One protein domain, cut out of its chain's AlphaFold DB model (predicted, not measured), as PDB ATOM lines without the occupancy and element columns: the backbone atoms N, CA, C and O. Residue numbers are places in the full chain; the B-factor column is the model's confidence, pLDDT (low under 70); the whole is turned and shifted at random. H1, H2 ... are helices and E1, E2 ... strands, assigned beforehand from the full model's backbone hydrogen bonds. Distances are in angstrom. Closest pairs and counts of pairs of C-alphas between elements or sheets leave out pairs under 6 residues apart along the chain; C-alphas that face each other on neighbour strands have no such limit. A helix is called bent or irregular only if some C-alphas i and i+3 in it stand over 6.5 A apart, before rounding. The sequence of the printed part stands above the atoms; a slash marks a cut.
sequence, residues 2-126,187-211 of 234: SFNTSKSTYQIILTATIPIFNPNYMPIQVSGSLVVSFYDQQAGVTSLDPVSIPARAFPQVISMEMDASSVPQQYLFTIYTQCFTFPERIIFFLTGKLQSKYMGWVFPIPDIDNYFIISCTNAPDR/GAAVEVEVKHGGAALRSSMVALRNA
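This is residues 2 to 126 and 187 to 211 of the 234 residues of an uncharacterized protein of Gonium pectorale (UniProt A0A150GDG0). Two strongly twisted sheets of long strands lie face to face as an elongated sandwich, with the strands of one sheet at 42 degrees to those of the other. The branched sheet E4 E5 E7 E8 E9 makes one layer and the curled sheet E6 E3 E10 E11 the other; H1 and the small hairpin of E1 and E2 lie at one end of the long axis, and E8 lies toward the other. The printed part has 150 residues with one named helix and eleven named strands, in the order E1 E2 E3 E4 E5 E6 H1 E7 E8 E9 E10 E11, and its class is mostly strand. The neighbour strands in each sheet are antiparallel. The whole is compact by its radius of gyration of the C-alphas, 17.1 A, and spans 54 by 31 by 28 A.

E1, residues 2 to 4, begins at C-alpha 2 (4.724, -20.128, 57.272), and E2 holds residues 9 to 11. E2 runs on into E3, residues 13 to 22 and 28.3 A long, across a break of 1 residue, at 18 degrees. E4, residues 28 to 38, is 32.2 A long. E5, residues 41 to 53, is 32.5 A long and bends by 58 degrees at residue 50. E6, residues 57 to 67, is 29.1 A long. H1, residues 73 to 84, is 16.6 A long; it is neither bent nor irregular, but only just: C-alphas 74 and 77 are 6.1 A apart. E7, residues 89 to 102, is the longest strand at 40.5 A, from C-alpha 89 (11.214, -18.298, 70.181). E8 holds residues 105 to 108, and E9, residues 112 to 119, is 22.4 A long. After the cut come E10, residues 191 to 196, and E11, residues 199 to 203, ending at C-alpha 203 (13.396, -31.897, 68.092).

In the branched sheet E7 has three neighbours: E4 lies on one side of it, beside residues 92 to 102, and E8, beside residues 99 to 102, and E9, beside residues 89 to 96, lie on the other side. N 33 and O 97 are 3.0 A apart between E4 and E7, N 100 and O 107 2.8 A between E7 and E8, and N 94 and O 114 2.7 A between E7 and E9. E5 lies on the other side of E4 from E7, and in this hairpin N 34 and O 46 are 2.8 A apart. The second sheet runs E6 E3 E10 E11, with N 16 and O 64 at 2.9 A, N 17 and O 191 at 2.7 A, and N 199 and O 196 at 3.0 A. The facing parts of the two sheets are 9.6 A apart centre to centre, and their best planes are 24 degrees apart. The closest C-alphas of E5 and E6 are those of Gly 44 and Asp 67, 5.5 A apart. H1 is on the branched sheet at a height over the sheet of 9.3 A, over E7 and slantwise to it at 45 degrees on the local plane; their closest C-alphas are those of Cys 83 and Arg 89, 7.0 A apart. In H1, 6 of 8 O i to N i+4 pairs are within hydrogen-bond range. In the hairpin of E1 and E2, N 11 and O 2 are 3.4 A apart, and E1 is apart from H1.

The two C-alphas farthest apart are those of Ser 6 and Tyr 25, at 55.1 A. Residues 127 to 186 are not printed, and C-alphas 126 and 187 are 30.5 A apart across the cut, within the link from E9 to E10. Of the links that are printed whole, each is tight. The mean pLDDT of the printed part is 74.8; it is under 70 in residues 2 to 10, 85 to 87, 121 to 126 and 187 to 211, and the mean is 36 in E10 and 31 in E11.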
ATOM      1  N   SER A   2       4.829 -20.922  58.512       48.12
ATOM      2  CA  SER A   2       4.724 -20.128  57.272       48.12
ATOM      3  C   SER A   2       4.020 -18.805  57.574       48.12
ATOM      4  O   SER A   2       2.884 -18.775  58.044       48.12
ATOM      5  N   PHE A   3       4.716 -17.697  57.326       52.34
ATOM      6  CA  PHE A   3       4.193 -16.363  57.579       52.34
ATOM      7  C   PHE A   3       3.962 -15.634  56.250       52.34
ATOM      8  O   PHE A   3       4.914 -15.363  55.517       52.34
ATOM      9  N   ASN A   4       2.702 -15.333  55.910       48.50
ATOM     10  CA  ASN A   4       2.383 -14.538  54.725       48.50
ATOM     11  C   ASN A   4       2.175 -13.069  55.125       48.50
ATOM     12  O   ASN A   4       1.086 -12.659  55.532       48.50
ATOM     13  N   THR A   5       3.234 -12.274  54.971       46.81
ATOM     14  CA  THR A   5       3.267 -10.832  55.269       46.81
ATOM     15  C   THR A   5       2.217 -10.023  54.510       46.81
ATOM     16  O   THR A   5       1.755  -9.011  55.024       46.81
ATOM     17  N   SER A   6       1.798 -10.467  53.322       43.47
ATOM     18  CA  SER A   6       0.878  -9.705  52.463       43.47
ATOM     19  C   SER A   6      -0.598  -9.805  52.863       43.47
ATOM     20  O   SER A   6      -1.394  -8.964  52.453       43.47
ATOM     21  N   LYS A   7      -0.980 -10.813  53.660       47.94
ATOM     22  CA  LYS A   7      -2.382 -11.059  54.052       47.94
ATOM     23  C   LYS A   7      -2.630 -11.022  55.559       47.94
ATOM     24  O   LYS A   7      -3.760 -11.228  55.978       47.94
ATOM     25  N   SER A   8      -1.601 -10.770  56.378       50.50
ATOM     26  CA  SER A   8      -1.686 -10.832  57.849       50.50
ATOM     27  C   SER A   8      -2.261 -12.159  58.382       50.50
ATOM     28  O   SER A   8      -2.780 -12.222  59.493       50.50
ATOM     29  N   THR A   9      -2.173 -13.228  57.590       58.97
ATOM     30  CA  THR A   9      -2.600 -14.578  57.959       58.97
ATOM     31  C   THR A   9      -1.357 -15.403  58.249       58.97
ATOM     32  O   THR A   9      -0.479 -15.525  57.386       58.97
ATOM     33  N   TYR A  10      -1.281 -15.972  59.444       67.94
ATOM     34  CA  TYR A  10      -0.230 -16.896  59.845       67.94
ATOM     35  C   TYR A  10      -0.828 -18.297  59.977       67.94
ATOM     36  O   TYR A  10      -1.998 -18.438  60.328       67.94
ATOM     37  N   GLN A  11      -0.031 -19.320  59.667       75.56
ATOM     38  CA  GLN A  11      -0.419 -20.708  59.881       75.56
ATOM     39  C   GLN A  11       0.624 -21.406  60.752       75.56
ATOM     40  O   GLN A  11       1.821 -21.424  60.429       75.56
ATOM     41  N   ILE A  12       0.173 -21.969  61.871       81.62
ATOM     42  CA  ILE A  12       1.013 -22.708  62.815       81.62
ATOM     43  C   ILE A  12       0.476 -24.132  62.892       81.62
ATOM     44  O   ILE A  12      -0.515 -24.394  63.559       81.62
ATOM     45  N   ILE A  13       1.151 -25.048  62.198       86.25
ATOM     46  CA  ILE A  13       0.884 -26.484  62.281       86.25
ATOM     47  C   ILE A  13       1.946 -27.100  63.185       86.25
ATOM     48  O   ILE A  13       3.144 -26.969  62.919       86.25
ATOM     49  N   LEU A  14       1.507 -27.758  64.252       87.12
ATOM     50  CA  LEU A  14       2.357 -28.451  65.215       87.12
ATOM     51  C   LEU A  14       2.160 -29.952  65.061       87.12
ATOM     52  O   LEU A  14       1.022 -30.408  64.983       87.12
ATOM     53  N   THR A  15       3.240 -30.734  65.035       89.19
ATOM     54  CA  THR A  15       3.137 -32.195  64.999       89.19
ATOM     55  C   THR A  15       3.567 -32.773  66.347       89.19
ATOM     56  O   THR A  15       4.722 -32.673  66.757       89.19
ATOM     57  N   ALA A  16       2.631 -33.393  67.060       88.81
ATOM     58  CA  ALA A  16       2.941 -34.187  68.244       88.81
ATOM     59  C   ALA A  16       3.191 -35.634  67.819       88.81
ATOM     60  O   ALA A  16       2.410 -36.202  67.059       88.81
ATOM     61  N   THR A  17       4.263 -36.243  68.312       89.44
ATOM     62  CA  THR A  17       4.568 -37.659  68.092       89.44
ATOM     63  C   THR A  17       4.596 -38.385  69.429       89.44
ATOM     64  O   THR A  17       5.409 -38.104  70.295       89.44
ATOM     65  N   ILE A  18       3.668 -39.309  69.635       88.50
ATOM     66  CA  ILE A  18       3.453 -39.968  70.920       88.50
ATOM     67  C   ILE A  18       3.862 -41.432  70.758       88.50
ATOM     68  O   ILE A  18       3.107 -42.206  70.161       88.50
ATOM     69  N   PRO A  19       5.059 -41.845  71.210       90.38
ATOM     70  CA  PRO A  19       5.383 -43.253  71.385       90.38
ATOM     71  C   PRO A  19       4.479 -43.897  72.438       90.38
ATOM     72  O   PRO A  19       4.506 -43.538  73.615       90.38
ATOM     73  N   ILE A  20       3.718 -44.900  72.008       88.44
ATOM     74  CA  ILE A  20       2.881 -45.728  72.874       88.44
ATOM     75  C   ILE A  20       3.471 -47.129  72.948       88.44
ATOM     76  O   ILE A  20       3.734 -47.773  71.932       88.44
ATOM     77  N   PHE A  21       3.652 -47.613  74.172       90.00
ATOM     78  CA  PHE A  21       4.078 -48.977  74.441       90.00
ATOM     79  C   PHE A  21       2.885 -49.827  74.881       90.00
ATOM     80  O   PHE A  21       2.145 -49.432  75.780       90.00
ATOM     81  N   ASN A  22       2.704 -51.002  74.271       91.06
ATOM     82  CA  ASN A  22       1.680 -51.955  74.695       91.06
ATOM     83  C   ASN A  22       2.338 -53.248  75.204       91.06
ATOM     84  O   ASN A  22       2.619 -54.141  74.399       91.06
ATOM     85  N   PRO A  23       2.552 -53.397  76.524       88.75
ATOM     86  CA  PRO A  23       3.101 -54.628  77.097       88.75
ATOM     87  C   PRO A  23       2.108 -55.795  77.091       88.75
ATOM     88  O   PRO A  23       2.492 -56.932  77.372       88.75
ATOM     89  N   ASN A  24       0.828 -55.539  76.806       88.75
ATOM     90  CA  ASN A  24      -0.211 -56.547  76.935       88.75
ATOM     91  C   ASN A  24      -0.138 -57.599  75.824       88.75
ATOM     92  O   ASN A  24       0.329 -57.363  74.711       88.75
ATOM     93  N   TYR A  25      -0.685 -58.774  76.126       92.00
ATOM     94  CA  TYR A  25      -0.784 -59.906  75.199       92.00
ATOM     95  C   TYR A  25      -1.936 -59.772  74.196       92.00
ATOM     96  O   TYR A  25      -2.086 -60.621  73.326       92.00
ATOM     97  N   MET A  26      -2.741 -58.716  74.316       91.69
ATOM     98  CA  MET A  26      -3.868 -58.417  73.435       91.69
ATOM     99  C   MET A  26      -3.751 -56.973  72.926       91.69
ATOM    100  O   MET A  26      -3.120 -56.140  73.592       91.69
ATOM    101  N   PRO A  27      -4.331 -56.665  71.753       92.25
ATOM    102  CA  PRO A  27      -4.337 -55.308  71.233       92.25
ATOM    103  C   PRO A  27      -5.139 -54.369  72.141       92.25
ATOM    104  O   PRO A  27      -6.137 -54.765  72.749       92.25
ATOM    105  N   ILE A  28      -4.697 -53.118  72.208       93.81
ATOM    106  CA  ILE A  28      -5.407 -52.021  72.877       93.81
ATOM    107  C   ILE A  28      -5.880 -51.023  71.822       93.81
ATOM    108  O   ILE A  28      -5.256 -50.892  70.770       93.81
ATOM    109  N   GLN A  29      -6.954 -50.291  72.100       94.88
ATOM    110  CA  GLN A  29      -7.336 -49.127  71.299       94.88
ATOM    111  C   GLN A  29      -7.027 -47.862  72.085       94.88
ATOM    112  O   GLN A  29      -7.516 -47.714  73.198       94.88
ATOM    113  N   VAL A  30      -6.239 -46.950  71.528       93.25
ATOM    114  CA  VAL A  30      -5.957 -45.658  72.160       93.25
ATOM    115  C   VAL A  30      -6.763 -44.575  71.465       93.25
ATOM    116  O   VAL A  30      -6.801 -44.517  70.243       93.25
ATOM    117  N   SER A  31      -7.420 -43.726  72.245       95.19
ATOM    118  CA  SER A  31      -8.173 -42.566  71.757       95.19
ATOM    119  C   SER A  31      -8.005 -41.408  72.732       95.19
ATOM    120  O   SER A  31      -7.539 -41.610  73.854       95.19
ATOM    121  N   GLY A  32      -8.379 -40.199  72.332       94.44
ATOM    122  CA  GLY A  32      -8.325 -39.054  73.235       94.44
ATOM    123  C   GLY A  32      -8.335 -37.722  72.512       94.44
ATOM    124  O   GLY A  32      -8.738 -37.631  71.354       94.44
ATOM    125  N   SER A  33      -7.881 -36.681  73.198       94.50
ATOM    126  CA  SER A  33      -7.791 -35.335  72.637       94.50
ATOM    127  C   SER A  33      -6.536 -34.621  73.105       94.50
ATOM    128  O   SER A  33      -6.176 -34.698  74.282       94.50
ATOM    129  N   LEU A  34      -5.929 -33.882  72.188       93.56
ATOM    130  CA  LEU A  34      -4.845 -32.948  72.432       93.56
ATOM    131  C   LEU A  34      -5.368 -31.522  72.269       93.56
ATOM    132  O   LEU A  34      -6.130 -31.215  71.348       93.56
ATOM    133  N   VAL A  35      -4.948 -30.651  73.172       95.12
ATOM    134  CA  VAL A  35      -5.261 -29.231  73.193       95.12
ATOM    135  C   VAL A  35      -3.952 -28.468  73.231       95.12
ATOM    136  O   VAL A  35      -3.111 -28.680  74.105       95.12
ATOM    137  N   VAL A  36      -3.798 -27.555  72.282       93.38
ATOM    138  CA  VAL A  36      -2.686 -26.618  72.250       93.38
ATOM    139  C   VAL A  36      -3.189 -25.281  72.766       93.38
ATOM    140  O   VAL A  36      -4.171 -24.744  72.247       93.38
ATOM    141  N   SER A  37      -2.510 -24.726  73.760       93.19
ATOM    142  CA  SER A  37      -2.768 -23.385  74.269       93.19
ATOM    143  C   SER A  37      -1.572 -22.464  74.059       93.19
ATOM    144  O   SER A  37      -0.410 -22.872  74.064       93.19
ATOM    145  N   PHE A  38      -1.871 -21.189  73.854       90.75
ATOM    146  CA  PHE A  38      -0.903 -20.107  73.871       90.75
ATOM    147  C   PHE A  38      -1.234 -19.230  75.076       90.75
ATOM    148  O   PHE A  38      -2.292 -18.603  75.115       90.75
ATOM    149  N   TYR A  39      -0.356 -19.242  76.082       88.75
ATOM    150  CA  TYR A  39      -0.658 -18.725  77.421       88.75
ATOM    151  C   TYR A  39      -1.940 -19.354  78.002       88.75
ATOM    152  O   TYR A  39      -2.003 -20.569  78.187       88.75
ATOM    153  N   ASP A  40      -2.950 -18.542  78.297       88.00
ATOM    154  CA  ASP A  40      -4.241 -18.923  78.872       88.00
ATOM    155  C   ASP A  40      -5.310 -19.225  77.808       88.00
ATOM    156  O   ASP A  40      -6.423 -19.619  78.151       88.00
ATOM    157  N   GLN A  41      -4.997 -19.050  76.520       90.31
ATOM    158  CA  GLN A  41      -5.963 -19.217  75.438       90.31
ATOM    159  C   GLN A  41      -5.743 -20.506  74.668       90.31
ATOM    160  O   GLN A  41      -4.624 -20.872  74.319       90.31
ATOM    161  N   GLN A  42      -6.842 -21.169  74.334       92.00
ATOM    162  CA  GLN A  42      -6.836 -22.329  73.460       92.00
ATOM    163  C   GLN A  42      -6.543 -21.893  72.018       92.00
ATOM    164  O   GLN A  42      -7.314 -21.147  71.423       92.00
ATOM    165  N   ALA A  43      -5.421 -22.362  71.473       89.81
ATOM    166  CA  ALA A  43      -4.951 -22.046  70.126       89.81
ATOM    167  C   ALA A  43      -5.375 -23.102  69.091       89.81
ATOM    168  O   ALA A  43      -5.515 -22.787  67.910       89.81
ATOM    169  N   GLY A  44      -5.564 -24.350  69.533       90.00
ATOM    170  CA  GLY A  44      -5.935 -25.473  68.678       90.00
ATOM    171  C   GLY A  44      -6.409 -26.690  69.469       90.00
ATOM    172  O   GLY A  44      -6.043 -26.879  70.631       90.00
ATOM    173  N   VAL A  45      -7.230 -27.525  68.831       93.50
ATOM    174  CA  VAL A  45      -7.724 -28.793  69.389       93.50
ATOM    175  C   VAL A  45      -7.672 -29.860  68.319       93.50
ATOM    176  O   VAL A  45      -8.019 -29.616  67.164       93.50
ATOM    177  N   THR A  46      -7.255 -31.063  68.694       93.88
ATOM    178  CA  THR A  46      -7.240 -32.210  67.790       93.88
ATOM    179  C   THR A  46      -7.599 -33.470  68.557       93.88
ATOM    180  O   THR A  46      -7.026 -33.767  69.604       93.88
ATOM    181  N   SER A  47      -8.570 -34.222  68.048       94.38
ATOM    182  CA  SER A  47      -8.952 -35.523  68.593       94.38
ATOM    183  C   SER A  47      -8.149 -36.640  67.936       94.38
ATOM    184  O   SER A  47      -7.903 -36.618  66.733       94.38
ATOM    185  N   LEU A  48      -7.755 -37.627  68.736       93.12
ATOM    186  CA  LEU A  48      -7.195 -38.884  68.263       93.12
ATOM    187  C   LEU A  48      -8.331 -39.892  68.108       93.12
ATOM    188  O   LEU A  48      -8.900 -40.349  69.108       93.12
ATOM    189  N   ASP A  49      -8.627 -40.252  66.862       93.69
ATOM    190  CA  ASP A  49      -9.522 -41.366  66.568       93.69
ATOM    191  C   ASP A  49      -8.959 -42.674  67.144       93.69
ATOM    192  O   ASP A  49      -7.742 -42.810  67.269       93.69
ATOM    193  N   PRO A  50      -9.806 -43.656  67.498       94.19
ATOM    194  CA  PRO A  50      -9.342 -44.912  68.074       94.19
ATOM    195  C   PRO A  50      -8.300 -45.626  67.197       94.19
ATOM    196  O   PRO A  50      -8.627 -46.199  66.156       94.19
ATOM    197  N   VAL A  51      -7.046 -45.649  67.653       93.38
ATOM    198  CA  VAL A  51      -5.936 -46.346  66.993       93.38
ATOM    199  C   VAL A  51      -5.694 -47.681  67.682       93.38
ATOM    200  O   VAL A  51      -5.468 -47.741  68.890       93.38
ATOM    201  N   SER A  52      -5.716 -48.767  66.910       94.31
ATOM    202  CA  SER A  52      -5.406 -50.105  67.416       94.31
ATOM    203  C   SER A  52      -3.893 -50.318  67.489       94.31
ATOM    204  O   SER A  52      -3.219 -50.340  66.460       94.31
ATOM    205  N   ILE A  53      -3.377 -50.541  68.696       92.56
ATOM    206  CA  ILE A  53      -1.970 -50.858  68.963       92.56
ATOM    207  C   ILE A  53      -1.851 -52.373  69.163       92.56
ATOM    208  O   ILE A  53      -2.572 -52.932  70.000       92.56
ATOM    209  N   PRO A  54      -0.982 -53.071  68.410       93.56
ATOM    210  CA  PRO A  54      -0.883 -54.521  68.475       93.56
ATOM    211  C   PRO A  54      -0.386 -55.001  69.844       93.56
ATOM    212  O   PRO A  54       0.177 -54.244  70.637       93.56
ATOM    213  N   ALA A  55      -0.621 -56.280  70.138       92.12
ATOM    214  CA  ALA A  55      -0.102 -56.925  71.338       92.12
ATOM    215  C   ALA A  55       1.433 -56.921  71.342       92.12
ATOM    216  O   ALA A  55       2.050 -57.138  70.297       92.12
ATOM    217  N   ARG A  56       2.042 -56.723  72.519       90.12
ATOM    218  CA  ARG A  56       3.503 -56.683  72.710       90.12
ATOM    219  C   ARG A  56       4.211 -55.735  71.732       90.12
ATOM    220  O   ARG A  56       5.295 -56.043  71.233       90.12
ATOM    221  N   ALA A  57       3.586 -54.600  71.432       84.06
ATOM    222  CA  ALA A  57       4.166 -53.609  70.543       84.06
ATOM    223  C   ALA A  57       5.361 -52.927  71.220       84.06
ATOM    224  O   ALA A  57       5.224 -52.345  72.298       84.06
ATOM    225  N   PHE A  58       6.515 -52.954  70.552       84.00
ATOM    226  CA  PHE A  58       7.580 -51.974  70.777       84.00
ATOM    227  C   PHE A  58       7.059 -50.568  70.437       84.00
ATOM    228  O   PHE A  58       6.079 -50.486  69.696       84.00
ATOM    229  N   PRO A  59       7.664 -49.484  70.968       86.81
ATOM    230  CA  PRO A  59       7.076 -48.147  70.930       86.81
ATOM    231  C   PRO A  59       6.515 -47.783  69.553       86.81
ATOM    232  O   PRO A  59       7.263 -47.552  68.602       86.81
ATOM    233  N   GLN A  60       5.187 -47.766  69.446       86.12
ATOM    234  CA  GLN A  60       4.500 -47.372  68.227       86.12
ATOM    235  C   GLN A  60       4.333 -45.861  68.267       86.12
ATOM    236  O   GLN A  60       3.698 -45.324  69.171       86.12
ATOM    237  N   VAL A  61       4.924 -45.176  67.293       89.31
ATOM    238  CA  VAL A  61       4.877 -43.717  67.213       89.31
ATOM    239  C   VAL A  61       3.595 -43.299  66.505       89.31
ATOM    240  O   VAL A  61       3.406 -43.603  65.327       89.31
ATOM    241  N   ILE A  62       2.719 -42.598  67.221       88.69
ATOM    242  CA  ILE A  62       1.520 -41.977  66.655       88.69
ATOM    243  C   ILE A  62       1.825 -40.506  66.399       88.69
ATOM    244  O   ILE A  62       2.142 -39.779  67.335       88.69
ATOM    245  N   SER A  63       1.729 -40.057  65.149       90.12
ATOM    246  CA  SER A  63       1.897 -38.648  64.781       90.12
ATOM    247  C   SER A  63       0.545 -37.965  64.599       90.12
ATOM    248  O   SER A  63      -0.276 -38.442  63.815       90.12
ATOM    249  N   MET A  64       0.339 -36.834  65.266       88.38
ATOM    250  CA  MET A  64      -0.858 -36.002  65.153       88.38
ATOM    251  C   MET A  64      -0.464 -34.593  64.723       88.38
ATOM    252  O   MET A  64       0.385 -33.970  65.357       88.38
ATOM    253  N   GLU A  65      -1.080 -34.094  63.654       89.81
ATOM    254  CA  GLU A  65      -0.916 -32.714  63.191       89.81
ATOM    255  C   GLU A  65      -2.039 -31.851  63.775       89.81
ATOM    256  O   GLU A  65      -3.209 -32.220  63.715       89.81
ATOM    257  N   MET A  66      -1.670 -30.721  64.372       88.31
ATOM    258  CA  MET A  66      -2.567 -29.829  65.100       88.31
ATOM    259  C   MET A  66      -2.447 -28.423  64.532       88.31
ATOM    260  O   MET A  66      -1.343 -27.880  64.436       88.31
ATOM    261  N   ASP A  67      -3.579 -27.823  64.174       87.69
ATOM    262  CA  ASP A  67      -3.632 -26.432  63.738       87.69
ATOM    263  C   ASP A  67      -3.785 -25.512  64.958       87.69
ATOM    264  O   ASP A  67      -4.819 -25.511  65.625       87.69
ATOM    265  N   ALA A  68      -2.735 -24.747  65.254       86.19
ATOM    266  CA  ALA A  68      -2.672 -23.772  66.339       86.19
ATOM    267  C   ALA A  68      -2.813 -22.324  65.827       86.19
ATOM    268  O   ALA A  68      -2.339 -21.375  66.457       86.19
ATOM    269  N   SER A  69      -3.434 -22.135  64.659       82.06
ATOM    270  CA  SER A  69      -3.608 -20.814  64.039       82.06
ATOM    271  C   SER A  69      -4.770 -20.009  64.631       82.06
ATOM    272  O   SER A  69      -4.914 -18.833  64.313       82.06
ATOM    273  N   SER A  70      -5.596 -20.594  65.502       84.69
ATOM    274  CA  SER A  70      -6.762 -19.925  66.092       84.69
ATOM    275  C   SER A  70      -6.398 -19.202  67.392       84.69
ATOM    276  O   SER A  70      -6.853 -19.579  68.469       84.69
ATOM    277  N   VAL A  71      -5.578 -18.151  67.308       83.81
ATOM    278  CA  VAL A  71      -5.197 -17.342  68.479       83.81
ATOM    279  C   VAL A  71      -5.955 -16.003  68.464       83.81
ATOM    280  O   VAL A  71      -6.031 -15.357  67.415       83.81
ATOM    281  N   PRO A  72      -6.518 -15.542  69.601       83.44
ATOM    282  CA  PRO A  72      -7.208 -14.254  69.671       83.44
ATOM    283  C   PRO A  72      -6.320 -13.068  69.266       83.44
ATOM    284  O   PRO A  72      -5.125 -13.048  69.558       83.44
ATOM    285  N   GLN A  73      -6.923 -12.027  68.677       80.19
ATOM    286  CA  GLN A  73      -6.211 -10.842  68.159       80.19
ATOM    287  C   GLN A  73      -5.267 -10.182  69.175       80.19
ATOM    288  O   GLN A  73      -4.174  -9.759  68.802       80.19
ATOM    289  N   GLN A  74      -5.647 -10.151  70.456       82.31
ATOM    290  CA  GLN A  74      -4.822  -9.597  71.536       82.31
ATOM    291  C   GLN A  74      -3.449 -10.285  71.658       82.31
ATOM    292  O   GLN A  74      -2.451  -9.624  71.923       82.31
ATOM    293  N   TYR A  75      -3.389 -11.590  71.386       85.31
ATOM    294  CA  TYR A  75      -2.168 -12.392  71.443       85.31
ATOM    295  C   TYR A  75      -1.440 -12.461  70.101       85.31
ATOM    296  O   TYR A  75      -0.249 -12.767  70.071       85.31
ATOM    297  N   LEU A  76      -2.104 -12.117  68.991       81.94
ATOM    298  CA  LEU A  76      -1.435 -12.004  67.693       81.94
ATOM    299  C   LEU A  76      -0.328 -10.976  67.751       81.94
ATOM    300  O   LEU A  76       0.799 -11.277  67.374       81.94
ATOM    301  N   PHE A  77      -0.625  -9.784  68.269       81.31
ATOM    302  CA  PHE A  77       0.373  -8.730  68.396       81.31
ATOM    303  C   PHE A  77       1.575  -9.184  69.235       81.31
ATOM    304  O   PHE A  77       2.711  -8.852  68.907       81.31
ATOM    305  N   THR A  78       1.350 -10.007  70.261       82.12
ATOM    306  CA  THR A  78       2.417 -10.642  71.044       82.12
ATOM    307  C   THR A  78       3.247 -11.610  70.202       82.12
ATOM    308  O   THR A  78       4.468 -11.523  70.235       82.12
ATOM    309  N   ILE A  79       2.624 -12.479  69.400       79.00
ATOM    310  CA  ILE A  79       3.345 -13.382  68.483       79.00
ATOM    311  C   ILE A  79       4.172 -12.570  67.477       79.00
ATOM    312  O   ILE A  79       5.351 -12.851  67.276       79.00
ATOM    313  N   TYR A  80       3.587 -11.525  66.888       78.44
ATOM    314  CA  TYR A  80       4.277 -10.616  65.975       78.44
ATOM    315  C   TYR A  80       5.472  -9.938  66.649       78.44
ATOM    316  O   TYR A  80       6.593 -10.019  66.159       78.44
ATOM    317  N   THR A  81       5.267  -9.286  67.785       78.75
ATOM    318  CA  THR A  81       6.343  -8.569  68.480       78.75
ATOM    319  C   THR A  81       7.421  -9.510  69.015       78.75
ATOM    320  O   THR A  81       8.602  -9.183  68.918       78.75
ATOM    321  N   GLN A  82       7.075 -10.701  69.497       78.62
ATOM    322  CA  GLN A  82       8.078 -11.688  69.901       78.62
ATOM    323  C   GLN A  82       8.893 -12.160  68.691       78.62
ATOM    324  O   GLN A  82      10.119 -12.103  68.724       78.62
ATOM    325  N   CYS A  83       8.233 -12.488  67.578       76.06
ATOM    326  CA  CYS A  83       8.920 -12.940  66.372       76.06
ATOM    327  C   CYS A  83       9.726 -11.853  65.632       76.06
ATOM    328  O   CYS A  83      10.698 -12.201  64.964       76.06
ATOM    329  N   PHE A  84       9.345 -10.569  65.709       74.75
ATOM    330  CA  PHE A  84       9.981  -9.480  64.944       74.75
ATOM    331  C   PHE A  84      10.856  -8.533  65.773       74.75
ATOM    332  O   PHE A  84      11.793  -7.961  65.220       74.75
ATOM    333  N   THR A  85      10.561  -8.333  67.062       67.25
ATOM    334  CA  THR A  85      11.284  -7.371  67.914       67.25
ATOM    335  C   THR A  85      12.297  -8.054  68.830       67.25
ATOM    336  O   THR A  85      13.445  -7.652  68.776       67.25
ATOM    337  N   PHE A  86      11.913  -9.060  69.630       57.31
ATOM    338  CA  PHE A  86      12.734  -9.896  70.544       57.31
ATOM    339  C   PHE A  86      11.733 -10.804  71.306       57.31
ATOM    340  O   PHE A  86      10.717 -10.240  71.725       57.31
ATOM    341  N   PRO A  87      11.928 -12.111  71.616       57.75
ATOM    342  CA  PRO A  87      12.956 -13.106  71.276       57.75
ATOM    343  C   PRO A  87      12.538 -14.066  70.137       57.75
ATOM    344  O   PRO A  87      11.361 -14.318  69.916       57.75
ATOM    345  N   GLU A  88      13.510 -14.721  69.494       72.56
ATOM    346  CA  GLU A  88      13.318 -15.620  68.334       72.56
ATOM    347  C   GLU A  88      12.445 -16.868  68.578       72.56
ATOM    348  O   GLU A  88      12.319 -17.700  67.682       72.56
ATOM    349  N   ARG A  89      11.890 -17.062  69.779       79.06
ATOM    350  CA  ARG A  89      11.214 -18.298  70.181       79.06
ATOM    351  C   ARG A  89       9.876 -18.014  70.847       79.06
ATOM    352  O   ARG A  89       9.814 -17.239  71.797       79.06
ATOM    353  N   ILE A  90       8.842 -18.712  70.398       85.19
ATOM    354  CA  ILE A  90       7.495 -18.696  70.980       85.19
ATOM    355  C   ILE A  90       7.185 -20.060  71.593       85.19
ATOM    356  O   ILE A  90       7.618 -21.091  71.072       85.19
ATOM    357  N   ILE A  91       6.455 -20.062  72.708       88.69
ATOM    358  CA  ILE A  91       6.131 -21.277  73.458       88.69
ATOM    359  C   ILE A  91       4.627 -21.531  73.391       88.69
ATOM    360  O   ILE A  91       3.838 -20.647  73.715       88.69
ATOM    361  N   PHE A  92       4.241 -22.740  72.997       90.06
ATOM    362  CA  PHE A  92       2.865 -23.229  73.082       90.06
ATOM    363  C   PHE A  92       2.806 -24.362  74.089       90.06
ATOM    364  O   PHE A  92       3.682 -25.218  74.086       90.06
ATOM    365  N   PHE A  93       1.777 -24.407  74.918       93.50
ATOM    366  CA  PHE A  93       1.562 -25.504  75.850       93.50
ATOM    367  C   PHE A  93       0.712 -26.581  75.181       93.50
ATOM    368  O   PHE A  93      -0.240 -26.288  74.458       93.50
ATOM    369  N   LEU A  94       1.086 -27.836  75.393       93.44
ATOM    370  CA  LEU A  94       0.381 -29.022  74.940       93.44
ATOM    371  C   LEU A  94      -0.208 -29.708  76.158       93.44
ATOM    372  O   LEU A  94       0.528 -30.220  76.995       93.44
ATOM    373  N   THR A  95      -1.527 -29.788  76.198       94.50
ATOM    374  CA  THR A  95      -2.238 -30.596  77.183       94.50
ATOM    375  C   THR A  95      -2.994 -31.698  76.464       94.50
ATOM    376  O   THR A  95      -3.570 -31.479  75.399       94.50
ATOM    377  N   GLY A  96      -2.972 -32.913  76.988       92.81
ATOM    378  CA  GLY A  96      -3.577 -34.057  76.322       92.81
ATOM    379  C   GLY A  96      -4.194 -35.024  77.307       92.81
ATOM    380  O   GLY A  96      -3.596 -35.334  78.331       92.81
ATOM    381  N   LYS A  97      -5.379 -35.526  76.971       94.12
ATOM    382  CA  LYS A  97      -6.048 -36.590  77.721       94.12
ATOM    383  C   LYS A  97      -6.225 -37.779  76.806       94.12
ATOM    384  O   LYS A  97      -6.958 -37.697  75.817       94.12
ATOM    385  N   LEU A  98      -5.529 -38.863  77.123       92.19
ATOM    386  CA  LEU A  98      -5.595 -40.109  76.374       92.19
ATOM    387  C   LEU A  98      -6.239 -41.198  77.227       92.19
ATOM    388  O   LEU A  98      -6.117 -41.237  78.448       92.19
ATOM    389  N   GLN A  99      -6.916 -42.115  76.558       93.75
ATOM    390  CA  GLN A  99      -7.540 -43.272  77.171       93.75
ATOM    391  C   GLN A  99      -7.247 -44.503  76.324       93.75
ATOM    392  O   GLN A  99      -7.273 -44.461  75.090       93.75
ATOM    393  N   SER A 100      -6.975 -45.613  76.998       93.81
ATOM    394  CA  SER A 100      -6.819 -46.918  76.371       93.81
ATOM    395  C   SER A 100      -8.055 -47.763  76.634       93.81
ATOM    396  O   SER A 100      -8.575 -47.812  77.744       93.81
ATOM    397  N   LYS A 101      -8.542 -48.448  75.609       93.31
ATOM    398  CA  LYS A 101      -9.598 -49.441  75.712       93.31
ATOM    399  C   LYS A 101      -8.978 -50.820  75.560       93.31
ATOM    400  O   LYS A 101      -8.380 -51.132  74.528       93.31
ATOM    401  N   TYR A 102      -9.144 -51.643  76.584       90.88
ATOM    402  CA  TYR A 102      -8.631 -53.004  76.644       90.88
ATOM    403  C   TYR A 102      -9.750 -53.947  77.073       90.88
ATOM    404  O   TYR A 102     -10.360 -53.764  78.124       90.88
ATOM    405  N   MET A 103     -10.058 -54.942  76.236       89.62
ATOM    406  CA  MET A 103     -11.126 -55.922  76.494       89.62
ATOM    407  C   MET A 103     -12.484 -55.289  76.869       89.62
ATOM    408  O   MET A 103     -13.216 -55.807  77.703       89.62
ATOM    409  N   GLY A 104     -12.817 -54.145  76.262       86.69
ATOM    410  CA  GLY A 104     -14.070 -53.425  76.519       86.69
ATOM    411  C   GLY A 104     -14.028 -52.448  77.697       86.69
ATOM    412  O   GLY A 104     -14.882 -51.568  77.757       86.69
ATOM    413  N   TRP A 105     -13.017 -52.534  78.559       89.94
ATOM    414  CA  TRP A 105     -12.790 -51.607  79.666       89.94
ATOM    415  C   TRP A 105     -11.974 -50.406  79.203       89.94
ATOM    416  O   TRP A 105     -11.101 -50.547  78.347       89.94
ATOM    417  N   VAL A 106     -12.260 -49.232  79.764       92.62
ATOM    418  CA  VAL A 106     -11.541 -47.989  79.467       92.62
ATOM    419  C   VAL A 106     -10.647 -47.645  80.649       92.62
ATOM    420  O   VAL A 106     -11.120 -47.543  81.778       92.62
ATOM    421  N   PHE A 107      -9.364 -47.460  80.371       91.19
ATOM    422  CA  PHE A 107      -8.340 -47.079  81.329       91.19
ATOM    423  C   PHE A 107      -7.781 -45.707  80.942       91.19
ATOM    424  O   PHE A 107      -7.332 -45.543  79.800       91.19
ATOM    425  N   PRO A 108      -7.796 -44.721  81.852       88.81
ATOM    426  CA  PRO A 108      -7.159 -43.438  81.596       88.81
ATOM    427  C   PRO A 108      -5.640 -43.625  81.507       88.81
ATOM    428  O   PRO A 108      -5.042 -44.316  82.330       88.81
ATOM    429  N   ILE A 109      -5.023 -43.031  80.488       89.81
ATOM    430  CA  ILE A 109      -3.563 -42.907  80.381       89.81
ATOM    431  C   ILE A 109      -3.173 -41.613  81.116       89.81
ATOM    432  O   ILE A 109      -3.986 -40.686  81.135       89.81
ATOM    433  N   PRO A 110      -1.973 -41.516  81.722       90.38
ATOM    434  CA  PRO A 110      -1.502 -40.268  82.310       90.38
ATOM    435  C   PRO A 110      -1.657 -39.075  81.363       90.38
ATOM    436  O   PRO A 110      -1.345 -39.173  80.172       90.38
ATOM    437  N   ASP A 111      -2.134 -37.958  81.914       90.38
ATOM    438  CA  ASP A 111      -2.318 -36.722  81.163       90.38
ATOM    439  C   ASP A 111      -0.970 -36.246  80.597       90.38
ATOM    440  O   ASP A 111       0.071 -36.284  81.258       90.38
ATOM    441  N   ILE A 112      -0.999 -35.802  79.343       89.75
ATOM    442  CA  ILE A 112       0.148 -35.206  78.667       89.75
ATOM    443  C   ILE A 112       0.168 -33.729  79.038       89.75
ATOM    444  O   ILE A 112      -0.800 -33.023  78.771       89.75
ATOM    445  N   ASP A 113       1.278 -33.266  79.599       91.50
ATOM    446  CA  ASP A 113       1.550 -31.851  79.845       91.50
ATOM    447  C   ASP A 113       2.970 -31.541  79.359       91.50
ATOM    448  O   ASP A 113       3.963 -32.021  79.915       91.50
ATOM    449  N   ASN A 114       3.068 -30.841  78.232       91.12
ATOM    450  CA  ASN A 114       4.331 -30.537  77.564       91.12
ATOM    451  C   ASN A 114       4.248 -29.167  76.874       91.12
ATOM    452  O   ASN A 114       3.242 -28.468  76.971       91.12
ATOM    453  N   TYR A 115       5.294 -28.751  76.166       90.62
ATOM    454  CA  TYR A 115       5.299 -27.499  75.421       90.62
ATOM    455  C   TYR A 115       6.088 -27.604  74.109       90.62
ATOM    456  O   TYR A 115       7.057 -28.350  73.981       90.62
ATOM    457  N   PHE A 116       5.683 -26.811  73.122       86.88
ATOM    458  CA  PHE A 116       6.392 -26.590  71.869       86.88
ATOM    459  C   PHE A 116       7.190 -25.299  71.971       86.88
ATOM    460  O   PHE A 116       6.626 -24.264  72.312       86.88
ATOM    461  N   ILE A 117       8.471 -25.338  71.613       86.75
ATOM    462  CA  ILE A 117       9.262 -24.132  71.362       86.75
ATOM    463  C   ILE A 117       9.402 -23.992  69.852       86.75
ATOM    464  O   ILE A 117      10.017 -24.839  69.205       86.75
ATOM    465  N   ILE A 118       8.839 -22.932  69.287       82.38
ATOM    466  CA  ILE A 118       8.889 -22.663  67.850       82.38
ATOM    467  C   ILE A 118       9.856 -21.513  67.618       82.38
ATOM    468  O   ILE A 118       9.708 -20.455  68.226       82.38
ATOM    469  N   SER A 119      10.822 -21.708  66.721       79.94
ATOM    470  CA  SER A 119      11.666 -20.615  66.244       79.94
ATOM    471  C   SER A 119      10.921 -19.784  65.197       79.94
ATOM    472  O   SER A 119      10.367 -20.331  64.240       79.94
ATOM    473  N   CYS A 120      10.914 -18.466  65.373       75.19
ATOM    474  CA  CYS A 120      10.345 -17.506  64.428       75.19
ATOM    475  C   CYS A 120      11.270 -17.240  63.229       75.19
ATOM    476  O   CYS A 120      10.834 -16.682  62.221       75.19
ATOM    477  N   THR A 121      12.548 -17.618  63.316       67.19
ATOM    478  CA  THR A 121      13.502 -17.495  62.213       67.19
ATOM    479  C   THR A 121      13.409 -18.710  61.288       67.19
ATOM    480  O   THR A 121      13.426 -19.853  61.730       67.19
ATOM    481  N   ASN A 122      13.388 -18.477  59.970       56.31
ATOM    482  CA  ASN A 122      13.493 -19.531  58.941       56.31
ATOM    483  C   ASN A 122      14.885 -20.202  58.906       56.31
ATOM    484  O   ASN A 122      15.213 -20.912  57.956       56.31
ATOM    485  N   ALA A 123      15.743 -19.925  59.890       45.44
ATOM    486  CA  ALA A 123      17.059 -20.521  59.967       45.44
ATOM    487  C   ALA A 123      16.897 -21.984  60.405       45.44
ATOM    488  O   ALA A 123      16.224 -22.237  61.407       45.44
ATOM    489  N   PRO A 124      17.488 -22.956  59.686       44.88
ATOM    490  CA  PRO A 124      17.543 -24.320  60.182       44.88
ATOM    491  C   PRO A 124      18.221 -24.270  61.546       44.88
ATOM    492  O   PRO A 124      19.315 -23.717  61.676       44.88
ATOM    493  N   ASP A 125      17.518 -24.788  62.546       48.97
ATOM    494  CA  ASP A 125      17.934 -24.832  63.939       48.97
ATOM    495  C   ASP A 125      19.327 -25.475  63.992       48.97
ATOM    496  O   ASP A 125      19.481 -26.695  63.856       48.97
ATOM    497  N   ARG A 126      20.379 -24.649  64.067       44.72
ATOM    498  CA  ARG A 126      21.743 -25.131  64.267       44.72
ATOM    499  C   ARG A 126      21.763 -25.670  65.684       44.72
ATOM    500  O   ARG A 126      22.031 -24.931  66.630       44.72
ATOM    501  N   GLY A 187       3.643 -46.109  79.724       36.06
ATOM    502  CA  GLY A 187       4.238 -44.775  79.751       36.06
ATOM    503  C   GLY A 187       4.251 -44.178  78.343       36.06
ATOM    504  O   GLY A 187       4.790 -44.790  77.420       36.06
ATOM    505  N   ALA A 188       3.657 -42.998  78.174       35.94
ATOM    506  CA  ALA A 188       3.736 -42.221  76.943       35.94
ATOM    507  C   ALA A 188       4.879 -41.204  77.068       35.94
ATOM    508  O   ALA A 188       4.858 -40.344  77.947       35.94
ATOM    509  N   ALA A 189       5.878 -41.294  76.193       36.97
ATOM    510  CA  ALA A 189       6.747 -40.152  75.913       36.97
ATOM    511  C   ALA A 189       6.115 -39.355  74.760       36.97
ATOM    512  O   ALA A 189       5.320 -39.904  74.003       36.97
ATOM    513  N   VAL A 190       6.420 -38.066  74.629       38.25
ATOM    514  CA  VAL A 190       5.976 -37.251  73.489       38.25
ATOM    515  C   VAL A 190       7.219 -36.650  72.853       38.25
ATOM    516  O   VAL A 190       7.878 -35.803  73.448       38.25
ATOM    517  N   GLU A 191       7.565 -37.128  71.666       41.47
ATOM    518  CA  GLU A 191       8.507 -36.473  70.768       41.47
ATOM    519  C   GLU A 191       7.728 -35.446  69.930       41.47
ATOM    520  O   GLU A 191       6.529 -35.588  69.691       41.47
ATOM    521  N   VAL A 192       8.361 -34.361  69.513       38.34
ATOM    522  CA  VAL A 192       7.669 -33.254  68.851       38.34
ATOM    523  C   VAL A 192       8.361 -32.972  67.529       38.34
ATOM    524  O   VAL A 192       9.562 -32.708  67.475       38.34
ATOM    525  N   GLU A 193       7.591 -33.017  66.446       36.72
ATOM    526  CA  GLU A 193       8.064 -32.669  65.114       36.72
ATOM    527  C   GLU A 193       7.394 -31.359  64.686       36.72
ATOM    528  O   GLU A 193       6.195 -31.153  64.846       36.72
ATOM    529  N   VAL A 194       8.167 -30.419  64.157       34.38
ATOM    530  CA  VAL A 194       7.603 -29.200  63.573       34.38
ATOM    531  C   VAL A 194       7.881 -29.277  62.083       34.38
ATOM    532  O   VAL A 194       9.016 -29.093  61.643       34.38
ATOM    533  N   LYS A 195       6.854 -29.590  61.288       30.48
ATOM    534  CA  LYS A 195       6.993 -29.622  59.829       30.48
ATOM    535  C   LYS A 195       6.960 -28.205  59.273       30.48
ATOM    536  O   LYS A 195       6.000 -27.458  59.462       30.48
ATOM    537  N   HIS A 196       8.010 -27.844  58.542       32.06
ATOM    538  CA  HIS A 196       8.091 -26.568  57.852       32.06
ATOM    539  C   HIS A 196       8.450 -26.785  56.380       32.06
ATOM    540  O   HIS A 196       9.520 -27.293  56.068       32.06
ATOM    541  N   GLY A 197       7.542 -26.415  55.467       31.09
ATOM    542  CA  GLY A 197       7.866 -26.178  54.054       31.09
ATOM    543  C   GLY A 197       8.651 -27.281  53.327       31.09
ATOM    544  O   GLY A 197       9.537 -26.959  52.544       31.09
ATOM    545  N   GLY A 198       8.355 -28.561  53.576       29.69
ATOM    546  CA  GLY A 198       9.012 -29.686  52.893       29.69
ATOM    547  C   GLY A 198      10.283 -30.223  53.563       29.69
ATOM    548  O   GLY A 198      10.860 -31.179  53.053       29.69
ATOM    549  N   ALA A 199      10.691 -29.685  54.716       26.77
ATOM    550  CA  ALA A 199      11.746 -30.256  55.548       26.77
ATOM    551  C   ALA A 199      11.212 -30.564  56.958       26.77
ATOM    552  O   ALA A 199      10.732 -29.685  57.677       26.77
ATOM    553  N   ALA A 200      11.282 -31.839  57.341       31.94
ATOM    554  CA  ALA A 200      10.997 -32.309  58.690       31.94
ATOM    555  C   ALA A 200      12.217 -32.050  59.585       31.94
ATOM    556  O   ALA A 200      13.295 -32.594  59.338       31.94
ATOM    557  N   LEU A 201      12.059 -31.228  60.621       34.88
ATOM    558  CA  LEU A 201      13.070 -31.029  61.657       34.88
ATOM    559  C   LEU A 201      12.580 -31.686  62.950       34.88
ATOM    560  O   LEU A 201      11.549 -31.315  63.511       34.88
ATOM    561  N   ARG A 202      13.334 -32.694  63.396       30.58
ATOM    562  CA  ARG A 202      13.081 -33.438  64.632       30.58
ATOM    563  C   ARG A 202      13.722 -32.720  65.812       30.58
ATOM    564  O   ARG A 202      14.952 -32.601  65.872       30.58
ATOM    565  N   SER A 203      12.910 -32.303  66.776       28.56
ATOM    566  CA  SER A 203      13.396 -31.897  68.092       28.56
ATOM    567  C   SER A 203      13.006 -32.975  69.097       28.56
ATOM    568  O   SER A 203      11.837 -33.172  69.409       28.56
ATOM    569  N   SER A 204      14.003 -33.725  69.564       26.48
ATOM    570  CA  SER A 204      13.813 -34.743  70.591       26.48
ATOM    571  C   SER A 204      14.147 -34.110  71.937       26.48
ATOM    572  O   SER A 204      15.304 -33.783  72.199       26.48
ATOM    573  N   MET A 205      13.138 -33.916  72.783       27.70
ATOM    574  CA  MET A 205      13.341 -33.770  74.221       27.70
ATOM    575  C   MET A 205      12.680 -34.955  74.909       27.70
ATOM    576  O   MET A 205      11.466 -35.130  74.869       27.70
ATOM    577  N   VAL A 206      13.512 -35.775  75.545       25.48
ATOM    578  CA  VAL A 206      13.072 -36.827  76.455       25.48
ATOM    579  C   VAL A 206      12.605 -36.138  77.732       25.48
ATOM    580  O   VAL A 206      13.423 -35.673  78.527       25.48
ATOM    581  N   ALA A 207      11.292 -36.063  77.937       29.00
ATOM    582  CA  ALA A 207      10.731 -35.763  79.246       29.00
ATOM    583  C   ALA A 207      11.059 -36.940  80.180       29.00
ATOM    584  O   ALA A 207      10.372 -37.956  80.225       29.00
ATOM    585  N   LEU A 208      12.179 -36.821  80.890       29.78
ATOM    586  CA  LEU A 208      12.624 -37.759  81.914       29.78
ATOM    587  C   LEU A 208      11.796 -37.521  83.183       29.78
ATOM    588  O   LEU A 208      12.263 -36.920  84.147       29.78
ATOM    589  N   ARG A 209      10.544 -37.984  83.191       29.59
ATOM    590  CA  ARG A 209       9.831 -38.282  84.436       29.59
ATOM    591  C   ARG A 209       9.139 -39.635  84.318       29.59
ATOM    592  O   ARG A 209       8.320 -39.855  83.438       29.59
ATOM    593  N   ASN A 210       9.532 -40.510  85.243       29.34
ATOM    594  CA  ASN A 210       9.112 -41.896  85.468       29.34
ATOM    595  C   ASN A 210       9.797 -42.984  84.624       29.34
ATOM    596  O   ASN A 210       9.180 -43.953  84.204       29.34
ATOM    597  N   ALA A 211      11.128 -42.916  84.536       27.55
ATOM    598  CA  ALA A 211      11.936 -44.127  84.673       27.55
ATOM    599  C   ALA A 211      12.133 -44.414  86.174       27.55
ATOM    600  O   ALA A 211      13.182 -44.118  86.738       27.55
TER     601      ALA A 211